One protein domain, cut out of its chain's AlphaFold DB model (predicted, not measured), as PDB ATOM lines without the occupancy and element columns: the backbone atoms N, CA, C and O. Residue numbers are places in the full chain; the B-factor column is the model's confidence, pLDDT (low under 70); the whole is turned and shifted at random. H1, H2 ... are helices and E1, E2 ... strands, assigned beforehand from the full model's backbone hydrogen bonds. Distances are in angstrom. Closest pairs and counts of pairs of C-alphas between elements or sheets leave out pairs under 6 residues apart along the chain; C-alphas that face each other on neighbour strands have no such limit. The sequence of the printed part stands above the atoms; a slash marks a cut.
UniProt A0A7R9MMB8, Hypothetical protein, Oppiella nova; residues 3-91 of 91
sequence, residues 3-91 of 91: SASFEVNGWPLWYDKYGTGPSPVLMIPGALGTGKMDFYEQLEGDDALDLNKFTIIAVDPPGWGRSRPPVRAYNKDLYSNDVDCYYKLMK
ATOM      1  N   SER A   3     214.439 153.339 186.893       97.50
ATOM      2  CA  SER A   3     213.309 152.705 186.209       97.50
ATOM      3  C   SER A   3     211.991 153.173 186.812       97.50
ATOM      4  O   SER A   3     211.849 153.206 188.036       97.50
ATOM      5  N   ALA A   4     211.015 153.481 185.966       97.88
ATOM      6  CA  ALA A   4     209.661 153.815 186.386       97.88
ATOM      7  C   ALA A   4     208.637 153.340 185.347       97.88
ATOM      8  O   ALA A   4     208.985 152.892 184.253       97.88
ATOM      9  N   SER A   5     207.360 153.437 185.709       97.75
ATOM     10  CA  SER A   5     206.258 153.240 184.773       97.75
ATOM     11  C   SER A   5     205.301 154.418 184.827       97.75
ATOM     12  O   SER A   5     205.145 155.057 185.869       97.75
ATOM     13  N   PHE A   6     204.678 154.691 183.690       97.69
ATOM     14  CA  PHE A   6     203.622 155.676 183.526       97.69
ATOM     15  C   PHE A   6     202.337 154.945 183.146       97.69
ATOM     16  O   PHE A   6     202.337 154.138 182.216       97.69
ATOM     17  N   GLU A   7     201.246 155.191 183.868       97.44
ATOM     18  CA  GLU A   7     199.964 154.585 183.519       97.44
ATOM     19  C   GLU A   7     199.420 155.225 182.238       97.44
ATOM     20  O   GLU A   7     199.179 156.431 182.173       97.44
ATOM     21  N   VAL A   8     199.186 154.410 181.213       95.06
ATOM     22  CA  VAL A   8     198.540 154.832 179.974       95.06
ATOM     23  C   VAL A   8     197.439 153.845 179.623       95.06
ATOM     24  O   VAL A   8     197.652 152.640 179.552       95.06
ATOM     25  N   ASN A   9     196.224 154.357 179.413       88.81
ATOM     26  CA  ASN A   9     195.060 153.553 179.028       88.81
ATOM     27  C   ASN A   9     194.815 152.330 179.956       88.81
ATOM     28  O   ASN A   9     194.389 151.275 179.483       88.81
ATOM     29  N   GLY A  10     195.093 152.466 181.260       93.69
ATOM     30  CA  GLY A  10     194.879 151.422 182.270       93.69
ATOM     31  C   GLY A  10     195.981 150.360 182.382       93.69
ATOM     32  O   GLY A  10     195.762 149.328 183.015       93.69
ATOM     33  N   TRP A  11     197.150 150.569 181.775       95.50
ATOM     34  CA  TRP A  11     198.297 149.657 181.867       95.50
ATOM     35  C   TRP A  11     199.632 150.421 181.948       95.50
ATOM     36  O   TRP A  11     199.684 151.606 181.613       95.50
ATOM     37  N   PRO A  12     200.719 149.787 182.434       97.56
ATOM     38  CA  PRO A  12     201.987 150.478 182.647       97.56
ATOM     39  C   PRO A  12     202.832 150.552 181.368       97.56
ATOM     40  O   PRO A  12     203.174 149.529 180.776       97.56
ATOM     41  N   LEU A  13     203.249 151.759 180.995       98.00
ATOM     42  CA  LEU A  13     204.321 152.000 180.032       98.00
ATOM     43  C   LEU A  13     205.633 152.215 180.791       98.00
ATOM     44  O   LEU A  13     205.796 153.210 181.499       98.00
ATOM     45  N   TRP A  14     206.554 151.266 180.672       98.25
ATOM     46  CA  TRP A  14     207.833 151.289 181.367       98.25
ATOM     47  C   TRP A  14     208.892 152.064 180.599       98.25
ATOM     48  O   TRP A  14     208.972 152.010 179.373       98.25
ATOM     49  N   TYR A  15     209.742 152.749 181.354       98.25
ATOM     50  CA  TYR A  15     210.896 153.455 180.827       98.25
ATOM     51  C   TYR A  15     212.023 153.500 181.856       98.25
ATOM     52  O   TYR A  15     211.801 153.438 183.070       98.25
ATOM     53  N   ASP A  16     213.240 153.662 181.357       97.94
ATOM     54  CA  ASP A  16     214.403 154.005 182.161       97.94
ATOM     55  C   ASP A  16     214.781 155.465 181.918       97.94
ATOM     56  O   ASP A  16     214.913 155.918 180.779       97.94
ATOM     57  N   LYS A  17     214.946 156.217 183.007       97.88
ATOM     58  CA  LYS A  17     215.421 157.598 182.982       97.88
ATOM     59  C   LYS A  17     216.920 157.651 183.250       97.88
ATOM     60  O   LYS A  17     217.397 157.137 184.269       97.88
ATOM     61  N   TYR A  18     217.642 158.350 182.384       97.81
ATOM     62  CA  TYR A  18     219.072 158.619 182.500       97.81
ATOM     63  C   TYR A  18     219.335 160.125 182.474       97.81
ATOM     64  O   TYR A  18     218.637 160.880 181.802       97.81
ATOM     65  N   GLY A  19     220.361 160.551 183.210       96.94
ATOM     66  CA  GLY A  19     220.779 161.947 183.265       96.94
ATOM     67  C   GLY A  19     219.800 162.907 183.935       96.94
ATOM     68  O   GLY A  19     218.712 162.549 184.400       96.94
ATOM     69  N   THR A  20     220.262 164.146 184.032       97.31
ATOM     70  CA  THR A  20     219.562 165.275 184.663       97.31
ATOM     71  C   THR A  20     219.734 166.566 183.868       97.31
ATOM     72  O   THR A  20     219.370 167.641 184.348       97.31
ATOM     73  N   GLY A  21     220.301 166.479 182.661       97.94
ATOM     74  CA  GLY A  21     220.543 167.636 181.818       97.94
ATOM     75  C   GLY A  21     219.257 168.269 181.280       97.94
ATOM     76  O   GLY A  21     218.213 167.616 181.215       97.94
ATOM     77  N   PRO A  22     219.308 169.543 180.869       97.94
ATOM     78  CA  PRO A  22     218.115 170.313 180.521       97.94
ATOM     79  C   PRO A  22     217.460 169.896 179.196       97.94
ATOM     80  O   PRO A  22     216.348 170.335 178.920       97.94
ATOM     81  N   SER A  23     218.126 169.083 178.368       98.12
ATOM     82  CA  SER A  23     217.621 168.696 177.045       98.12
ATOM     83  C   SER A  23     216.929 167.327 177.102       98.12
ATOM     84  O   SER A  23     217.625 166.316 177.225       98.12
ATOM     85  N   PRO A  24     215.588 167.245 177.027       97.62
ATOM     86  CA  PRO A  24     214.893 165.964 177.043       97.62
ATOM     87  C   PRO A  24     215.086 165.209 175.721       97.62
ATOM     88  O   PRO A  24     214.976 165.792 174.643       97.62
ATOM     89  N   VAL A  25     215.334 163.901 175.803       98.06
ATOM     90  CA  VAL A  25     215.458 163.001 174.646       98.06
ATOM     91  C   VAL A  25     214.636 161.744 174.904       98.06
ATOM     92  O   VAL A  25     214.807 161.088 175.928       98.06
ATOM     93  N   LEU A  26     213.761 161.393 173.965       98.25
ATOM     94  CA  LEU A  26     213.064 160.108 173.958       98.25
ATOM     95  C   LEU A  26     213.807 159.143 173.031       98.25
ATOM     96  O   LEU A  26     214.024 159.454 171.861       98.25
ATOM     97  N   MET A  27     214.156 157.967 173.542       98.12
ATOM     98  CA  MET A  27     214.741 156.877 172.767       98.12
ATOM     99  C   MET A  27     213.705 155.776 172.556       98.12
ATOM    100  O   MET A  27     213.229 155.172 173.519       98.12
ATOM    101  N   ILE A  28     213.353 155.536 171.290       97.88
ATOM    102  CA  ILE A  28     212.344 154.557 170.871       97.88
ATOM    103  C   ILE A  28     213.069 153.390 170.191       97.88
ATOM    104  O   ILE A  28     213.693 153.617 169.152       97.88
ATOM    105  N   PRO A  29     213.016 152.171 170.751       97.50
ATOM    106  CA  PRO A  29     213.760 151.037 170.218       97.50
ATOM    107  C   PRO A  29     213.165 150.518 168.904       97.50
ATOM    108  O   PRO A  29     212.058 150.885 168.494       97.50
ATOM    109  N   GLY A  30     213.917 149.638 168.247       95.44
ATOM    110  CA  GLY A  30     213.495 148.954 167.034       95.44
ATOM    111  C   GLY A  30     212.492 147.828 167.292       95.44
ATOM    112  O   GLY A  30     211.941 147.654 168.381       95.44
ATOM    113  N   ALA A  31     212.231 147.029 166.255       92.38
ATOM    114  CA  ALA A  31     211.323 145.892 166.359       92.38
ATOM    115  C   ALA A  31     211.823 144.858 167.384       92.38
ATOM    116  O   ALA A  31     212.955 144.398 167.280       92.38
ATOM    117  N   LEU A  32     210.951 144.459 168.322       89.75
ATOM    118  CA  LEU A  32     211.255 143.547 169.443       89.75
ATOM    119  C   LEU A  32     212.285 144.085 170.452       89.75
ATOM    120  O   LEU A  32     212.693 143.348 171.351       89.75
ATOM    121  N   GLY A  33     212.670 145.351 170.321       93.88
ATOM    122  CA  GLY A  33     213.643 145.997 171.182       93.88
ATOM    123  C   GLY A  33     213.060 146.521 172.492       93.88
ATOM    124  O   GLY A  33     211.842 146.610 172.689       93.88
ATOM    125  N   THR A  34     213.962 146.893 173.391       95.44
ATOM    126  CA  THR A  34     213.659 147.617 174.634       95.44
ATOM    127  C   THR A  34     214.569 148.823 174.741       95.44
ATOM    128  O   THR A  34     215.653 148.832 174.159       95.44
ATOM    129  N   GLY A  35     214.159 149.831 175.514       94.12
ATOM    130  CA  GLY A  35     214.965 151.039 175.674       94.12
ATOM    131  C   GLY A  35     216.387 150.721 176.153       94.12
ATOM    132  O   GLY A  35     217.355 151.282 175.655       94.12
ATOM    133  N   LYS A  36     216.529 149.760 177.071       88.75
ATOM    134  CA  LYS A  36     217.838 149.365 177.598       88.75
ATOM    135  C   LYS A  36     218.678 148.539 176.618       88.75
ATOM    136  O   LYS A  36     219.884 148.743 176.559       88.75
ATOM    137  N   MET A  37     218.085 147.567 175.917       92.94
ATOM    138  CA  MET A  37     218.867 146.659 175.062       92.94
ATOM    139  C   MET A  37     219.346 147.347 173.787       92.94
ATOM    140  O   MET A  37     220.497 147.172 173.405       92.94
ATOM    141  N   ASP A  38     218.486 148.144 173.158       97.12
ATOM    142  CA  ASP A  38     218.793 148.761 171.868       97.12
ATOM    143  C   ASP A  38     219.746 149.953 172.008       97.12
ATOM    144  O   ASP A  38     220.463 150.271 171.061       97.12
ATOM    145  N   PHE A  39     219.763 150.602 173.179       96.94
ATOM    146  CA  PHE A  39     220.513 151.841 173.405       96.94
ATOM    147  C   PHE A  39     221.605 151.739 174.472       96.94
ATOM    148  O   PHE A  39     222.003 152.754 175.041       96.94
ATOM    149  N   TYR A  40     222.086 150.530 174.773       94.75
ATOM    150  CA  TYR A  40     223.092 150.327 175.820       94.75
ATOM    151  C   TYR A  40     224.307 151.254 175.651       94.75
ATOM    152  O   TYR A  40     224.653 151.963 176.590       94.75
ATOM    153  N   GLU A  41     224.892 151.327 174.452       95.75
ATOM    154  CA  GLU A  41     226.088 152.144 174.183       95.75
ATOM    155  C   GLU A  41     225.827 153.655 174.284       95.75
ATOM    156  O   GLU A  41     226.711 154.415 174.659       95.75
ATOM    157  N   GLN A  42     224.610 154.120 173.985       96.62
ATOM    158  CA  GLN A  42     224.252 155.536 174.109       96.62
ATOM    159  C   GLN A  42     223.950 155.940 175.559       96.62
ATOM    160  O   GLN A  42     223.948 157.134 175.870       96.62
ATOM    161  N   LEU A  43     223.656 154.977 176.435       96.00
ATOM    162  CA  LEU A  43     223.202 155.209 177.808       96.00
ATOM    163  C   LEU A  43     224.268 154.884 178.862       96.00
ATOM    164  O   LEU A  43     224.252 155.477 179.943       96.00
ATOM    165  N   GLU A  44     225.153 153.930 178.575       93.69
ATOM    166  CA  GLU A  44     226.121 153.352 179.507       93.69
ATOM    167  C   GLU A  44     227.482 153.127 178.819       93.69
ATOM    168  O   GLU A  44     227.562 152.901 177.616       93.69
ATOM    169  N   GLY A  45     228.568 153.162 179.598       90.44
ATOM    170  CA  GLY A  45     229.937 153.005 179.091       90.44
ATOM    171  C   GLY A  45     230.640 154.326 178.765       90.44
ATOM    172  O   GLY A  45     230.127 155.408 179.055       90.44
ATOM    173  N   ASP A  46     231.843 154.220 178.202       93.31
ATOM    174  CA  ASP A  46     232.745 155.362 177.979       93.31
ATOM    175  C   ASP A  46     232.288 156.278 176.830       93.31
ATOM    176  O   ASP A  46     232.584 157.472 176.842       93.31
ATOM    177  N   ASP A  47     231.515 155.736 175.884       93.62
ATOM    178  CA  ASP A  47     230.975 156.453 174.719       93.62
ATOM    179  C   ASP A  47     229.511 156.904 174.910       93.62
ATOM    180  O   ASP A  47     228.852 157.348 173.963       93.62
ATOM    181  N   ALA A  48     228.992 156.807 176.139       96.00
ATOM    182  CA  ALA A  48     227.631 157.211 176.459       96.00
ATOM    183  C   ALA A  48     227.391 158.701 176.176       96.00
ATOM    184  O   ALA A  48     228.280 159.555 176.269       96.00
ATOM    185  N   LEU A  49     226.134 159.043 175.886       96.88
ATOM    186  CA  LEU A  49     225.727 160.434 175.748       96.88
ATOM    187  C   LEU A  49     225.967 161.205 177.049       96.88
ATOM    188  O   LEU A  49     225.822 160.686 178.155       96.88
ATOM    189  N   ASP A  50     226.267 162.494 176.912       97.56
ATOM    190  CA  ASP A  50     226.519 163.377 178.047       97.56
ATOM    191  C   ASP A  50     225.250 163.579 178.897       97.56
ATOM    192  O   ASP A  50     224.394 164.425 178.614       97.56
ATOM    193  N   LEU A  51     225.146 162.806 179.975       96.25
ATOM    194  CA  LEU A  51     224.002 162.791 180.888       96.25
ATOM    195  C   LEU A  51     223.855 164.073 181.731       96.25
ATOM    196  O   LEU A  51     222.838 164.247 182.408       96.25
ATOM    197  N   ASN A  52     224.827 164.993 181.672       97.44
ATOM    198  CA  ASN A  52     224.690 166.341 182.230       97.44
ATOM    199  C   ASN A  52     224.051 167.320 181.229       97.44
ATOM    200  O   ASN A  52     223.536 168.362 181.633       97.44
ATOM    201  N   LYS A  53     224.054 167.000 179.927       98.31
ATOM    202  CA  LYS A  53     223.372 167.782 178.877       98.31
ATOM    203  C   LYS A  53     221.973 167.263 178.580       98.31
ATOM    204  O   LYS A  53     221.069 168.067 178.338       98.31
ATOM    205  N   PHE A  54     221.790 165.947 178.644       98.50
ATOM    206  CA  PHE A  54     220.533 165.294 178.299       98.50
ATOM    207  C   PHE A  54     219.829 164.691 179.517       98.50
ATOM    208  O   PHE A  54     220.463 164.148 180.419       98.50
ATOM    209  N   THR A  55     218.500 164.756 179.510       98.19
ATOM    210  CA  THR A  55     217.641 163.865 180.296       98.19
ATOM    211  C   THR A  55     217.004 162.888 179.321       98.19
ATOM    212  O   THR A  55     216.166 163.274 178.508       98.19
ATOM    213  N   ILE A  56     217.417 161.628 179.378       98.31
ATOM    214  CA  ILE A  56     217.009 160.606 178.418       98.31
ATOM    215  C   ILE A  56     215.930 159.722 179.035       98.31
ATOM    216  O   ILE A  56     216.061 159.276 180.176       98.31
ATOM    217  N   ILE A  57     214.883 159.458 178.261       98.38
ATOM    218  CA  ILE A  57     213.823 158.495 178.552       98.38
ATOM    219  C   ILE A  57     213.929 157.378 177.513       98.38
ATOM    220  O   ILE A  57     213.633 157.593 176.340       98.38
ATOM    221  N   ALA A  58     214.373 156.195 177.932       98.19
ATOM    222  CA  ALA A  58     214.450 155.010 177.084       98.19
ATOM    223  C   ALA A  58     213.229 154.126 177.360       98.19
ATOM    224  O   ALA A  58     213.102 153.566 178.450       98.19
ATOM    225  N   VAL A  59     212.296 154.064 176.408       98.12
ATOM    226  CA  VAL A  59     210.970 153.461 176.612       98.12
ATOM    227  C   VAL A  59     210.918 152.010 176.137       98.12
ATOM    228  O   VAL A  59     211.499 151.660 175.112       98.12
ATOM    229  N   ASP A  60     210.169 151.173 176.852       97.94
ATOM    230  CA  ASP A  60     209.742 149.861 176.367       97.94
ATOM    231  C   ASP A  60     208.389 150.026 175.648       97.94
ATOM    232  O   ASP A  60     207.416 150.431 176.294       97.94
ATOM    233  N   PRO A  61     208.275 149.727 174.339       97.19
ATOM    234  CA  PRO A  61     207.024 149.899 173.606       97.19
ATOM    235  C   PRO A  61     205.858 149.104 174.206       97.19
ATOM    236  O   PRO A  61     206.080 148.027 174.768       97.19
ATOM    237  N   PRO A  62     204.603 149.563 174.047       96.88
ATOM    238  CA  PRO A  62     203.418 148.842 174.508       96.88
ATOM    239  C   PRO A  62     203.427 147.377 174.061       96.88
ATOM    240  O   PRO A  62     203.426 147.088 172.864       96.88
ATOM    241  N   GLY A  63     203.426 146.441 175.006       95.94
ATOM    242  CA  GLY A  63     203.466 145.003 174.749       95.94
ATOM    243  C   GLY A  63     204.848 144.383 174.531       95.94
ATOM    244  O   GLY A  63     204.921 143.173 174.305       95.94
ATOM    245  N   TRP A  64     205.928 145.158 174.643       96.19
ATOM    246  CA  TRP A  64     207.315 144.684 174.682       96.19
ATOM    247  C   TRP A  64     207.976 145.002 176.026       96.19
ATOM    248  O   TRP A  64     207.455 145.773 176.829       96.19
ATOM    249  N   GLY A  65     209.117 144.357 176.290       95.12
ATOM    250  CA  GLY A  65     209.882 144.562 177.520       95.12
ATOM    251  C   GLY A  65     209.030 144.406 178.779       95.12
ATOM    252  O   GLY A  65     208.315 143.411 178.943       95.12
ATOM    253  N   ARG A  66     209.108 145.409 179.659       96.88
ATOM    254  CA  ARG A  66     208.320 145.489 180.897       96.88
ATOM    255  C   ARG A  66     206.944 146.125 180.712       96.88
ATOM    256  O   ARG A  66     206.115 145.980 181.605       96.88
ATOM    257  N   SER A  67     206.667 146.762 179.571       97.31
ATOM    258  CA  SER A  67     205.368 147.363 179.212       97.31
ATOM    259  C   SER A  67     204.315 146.301 178.874       97.31
ATOM    260  O   SER A  67     203.722 146.286 177.795       97.31
ATOM    261  N   ARG A  68     204.143 145.347 179.791       96.38
ATOM    262  CA  ARG A  68     203.277 144.175 179.703       96.38
ATOM    263  C   ARG A  68     202.529 144.047 181.035       96.38
ATOM    264  O   ARG A  68     203.186 143.892 182.065       96.38
ATOM    265  N   PRO A  69     201.184 144.056 181.044       95.19
ATOM    266  CA  PRO A  69     200.264 144.194 179.899       95.19
ATOM    267  C   PRO A  69     200.400 145.548 179.165       95.19
ATOM    268  O   PRO A  69     200.948 146.476 179.757       95.19
ATOM    269  N   PRO A  70     199.924 145.682 177.905       94.31
ATOM    270  CA  PRO A  70     199.088 144.762 177.124       94.31
ATOM    271  C   PRO A  70     199.909 143.714 176.355       94.31
ATOM    272  O   PRO A  70     201.126 143.640 176.474       94.31
ATOM    273  N   VAL A  71     199.245 142.872 175.563       95.38
ATOM    274  CA  VAL A  71     199.916 142.111 174.496       95.38
ATOM    275  C   VAL A  71     200.142 143.056 173.313       95.38
ATOM    276  O   VAL A  71     199.264 143.860 173.000       95.38
ATOM    277  N   ARG A  72     201.302 142.967 172.649       95.69
ATOM    278  CA  ARG A  72     201.621 143.793 171.473       95.69
ATOM    279  C   ARG A  72     200.547 143.629 170.392       95.69
ATOM    280  O   ARG A  72     200.308 142.521 169.914       95.69
ATOM    281  N   ALA A  73     199.923 144.732 169.989       92.44
ATOM    282  CA  ALA A  73     198.846 144.727 169.005       92.44
ATOM    283  C   ALA A  73     199.377 145.013 167.592       92.44
ATOM    284  O   ALA A  73     199.532 146.167 167.210       92.44
ATOM    285  N   TYR A  74     199.622 143.974 166.793       94.75
ATOM    286  CA  TYR A  74     200.056 144.114 165.396       94.75
ATOM    287  C   TYR A  74     198.867 144.391 164.465       94.75
ATOM    288  O   TYR A  74     198.339 143.490 163.816       94.75
ATOM    289  N   ASN A  75     198.422 145.647 164.425       94.88
ATOM    290  CA  ASN A  75     197.351 146.122 163.548       94.88
ATOM    291  C   ASN A  75     197.792 147.367 162.753       94.88
ATOM    292  O   ASN A  75     198.913 147.850 162.906       94.88
ATOM    293  N   LYS A  76     196.911 147.887 161.892       97.19
ATOM    294  CA  LYS A  76     197.196 149.055 161.036       97.19
ATOM    295  C   LYS A  76     197.534 150.340 161.814       97.19
ATOM    296  O   LYS A  76     198.164 151.225 161.253       97.19
ATOM    297  N   ASP A  77     197.135 150.416 163.082       95.69
ATOM    298  CA  ASP A  77     197.283 151.590 163.943       95.69
ATOM    299  C   ASP A  77     198.463 151.433 164.925       95.69
ATOM    300  O   ASP A  77     198.643 152.269 165.806       95.69
ATOM    301  N   LEU A  78     199.280 150.373 164.788       94.88
ATOM    302  CA  LEU A  78     200.410 150.039 165.670       94.88
ATOM    303  C   LEU A  78     201.278 151.261 166.007       94.88
ATOM    304  O   LEU A  78     201.457 151.594 167.174       94.88
ATOM    305  N   TYR A  79     201.809 151.929 164.980       95.75
ATOM    306  CA  TYR A  79     202.726 153.051 165.175       95.75
ATOM    307  C   TYR A  79     202.023 154.294 165.723       95.75
ATOM    308  O   TYR A  79     202.590 154.992 166.557       95.75
ATOM    309  N   SER A  80     200.788 154.562 165.296       96.75
ATOM    310  CA  SER A  80     200.004 155.690 165.808       96.75
ATOM    311  C   SER A  80     199.697 155.521 167.299       96.75
ATOM    312  O   SER A  80     199.905 156.450 168.074       96.75
ATOM    313  N   ASN A  81     199.307 154.313 167.717       95.38
ATOM    314  CA  ASN A  81     199.059 153.987 169.122       95.38
ATOM    315  C   ASN A  81     200.324 154.127 169.981       95.38
ATOM    316  O   ASN A  81     200.257 154.645 171.097       95.38
ATOM    317  N   ASP A  82     201.475 153.688 169.468       96.44
ATOM    318  CA  ASP A  82     202.766 153.856 170.140       96.44
ATOM    319  C   ASP A  82     203.102 155.336 170.345       96.44
ATOM    320  O   ASP A  82     203.407 155.752 171.464       96.44
ATOM    321  N   VAL A  83     202.987 156.143 169.285       96.50
ATOM    322  CA  VAL A  83     203.238 157.592 169.334       96.50
ATOM    323  C   VAL A  83     202.337 158.276 170.361       96.50
ATOM    324  O   VAL A  83     202.832 159.081 171.149       96.50
ATOM    325  N   ASP A  84     201.051 157.924 170.420       96.75
ATOM    326  CA  ASP A  84     200.122 158.476 171.410       96.75
ATOM    327  C   ASP A  84     200.537 158.144 172.851       96.75
ATOM    328  O   ASP A  84     200.394 158.974 173.754       96.75
ATOM    329  N   CYS A  85     201.069 156.941 173.085       96.88
ATOM    330  CA  CYS A  85     201.573 156.540 174.397       96.88
ATOM    331  C   CYS A  85     202.829 157.334 174.776       96.88
ATOM    332  O   CYS A  85     202.912 157.866 175.884       96.88
ATOM    333  N   TYR A  86     203.778 157.472 173.849       97.50
ATOM    334  CA  TYR A  86     205.019 158.213 174.084       97.50
ATOM    335  C   TYR A  86     204.784 159.710 174.275       97.50
ATOM    336  O   TYR A  86     205.411 160.336 175.127       97.50
ATOM    337  N   TYR A  87     203.845 160.289 173.527       96.88
ATOM    338  CA  TYR A  87     203.467 161.687 173.681       96.88
ATOM    339  C   TYR A  87     202.880 161.972 175.067       96.88
ATOM    340  O   TYR A  87     203.199 162.996 175.664       96.88
ATOM    341  N   LYS A  88     202.053 161.062 175.602       96.56
ATOM    342  CA  LYS A  88     201.522 161.174 176.971       96.56
ATOM    343  C   LYS A  88     202.615 161.026 178.029       96.56
ATOM    344  O   LYS A  88     202.576 161.754 179.009       96.56
ATOM    345  N   LEU A  89     203.572 160.122 177.816       96.94
ATOM    346  CA  LEU A  89     204.706 159.916 178.721       96.94
ATOM    347  C   LEU A  89     205.617 161.151 178.818       96.94
ATOM    348  O   LEU A  89     206.142 161.443 179.885       96.94
ATOM    349  N   MET A  90     205.838 161.839 177.696       95.94
ATOM    350  CA  MET A  90     206.790 162.953 177.600       95.94
ATOM    351  C   MET A  90     206.178 164.330 177.905       95.94
ATOM    352  O   MET A  90     206.891 165.331 177.820       95.94
ATOM    353  N   LYS A  91     204.877 164.394 178.208       87.00
ATOM    354  CA  LYS A  91     204.171 165.619 178.607       87.00
ATOM    355  C   LYS A  91     204.293 165.896 180.096       87.00
ATOM    356  O   LYS A  91     204.409 167.097 180.424       87.00
TER     357      LYS A  91
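This is residues 3 to 91 of the 91 residues of the protein "Hypothetical protein" of Oppiella nova (UniProt A0A7R9MMB8). A strongly twisted, curving sheet of four strands forms the body, with the helix H3 beside the strands towards one end of the long axis and the two short helices H1 and H2 towards the other end. A long stretch with no named element, residues 60 to 77, leads from E4 to H3. The printed part has 89 residues with three named helices and four named strands, along the chain E1, E2, E3, H1, H2, E4, H3; the sheet is mixed, in the order E1, E2, E4, E3, and the class is mixed, helices and strands. The whole is compact, with a radius of gyration of the C-alphas of 13.0 A, yet elongated in outline, spanning 38 by 24 by 20 A.

E1, residues 3 to 8, begins at C-alpha 3 (213.309, 152.705, 186.209) and is 16.2 A long. E2, residues 11 to 18, is the longest strand, 22.6 A. E4, residues 54 to 59, measures 15.3 A, and E3, residues 23 to 27, measures 12.9 A. H1 is residues 35 to 38, 5.9 A, and H2 is residues 40 to 43, 5.3 A. H3, residues 78 to 89, is 16.9 A long and ends at C-alpha 89 (204.706, 159.916, 178.721).

E1 and E2 form an antiparallel hairpin, with N 6 and O 13 at 2.9 A. E2 and E4 are antiparallel, with N 18 and O 56 at 2.9 A. E4 and the edge strand E3 are parallel, with N 57 and O 25 at 2.8 A. E3, H1, H2 and E4 make a strand-helix-strand unit, two parallel neighbour strands with helices between them, and its crossover is right-handed. H1 is on the sheet at a height of 8.5 A, only just over E4, on which 3 of its 4 C-alphas fall; the closest C-alphas of H1 and E4, those of Gly 35 and Ala 58, are 4.2 A apart. H2 only grazes the sheet with residues 40 to 43. H3 is on the same face as H1, over none of the strands, at a height of 4.4 A, only just above the sheet's level; H3 and the sheet make two layers, a helix on one face of a sheet. The closest C-alphas of H3 and E1, those of Leu 89 and Phe 6, are 6.5 A apart. H3 is apart from H1 and from H2. In H3 every O i to N i+4 pair is within hydrogen-bond range; H1 and H2 are too short for such a pair, and their single O i to N i+3 pair is within range in H2 but not in H1.

The two C-alphas farthest apart, those of Asp 46 and Lys 76, are 39.9 A apart. The printed part has no cut, and the link from E4 to H3, 18 residues, is long. The mean pLDDT of the printed part is 96.1, and no printed residue is under 70.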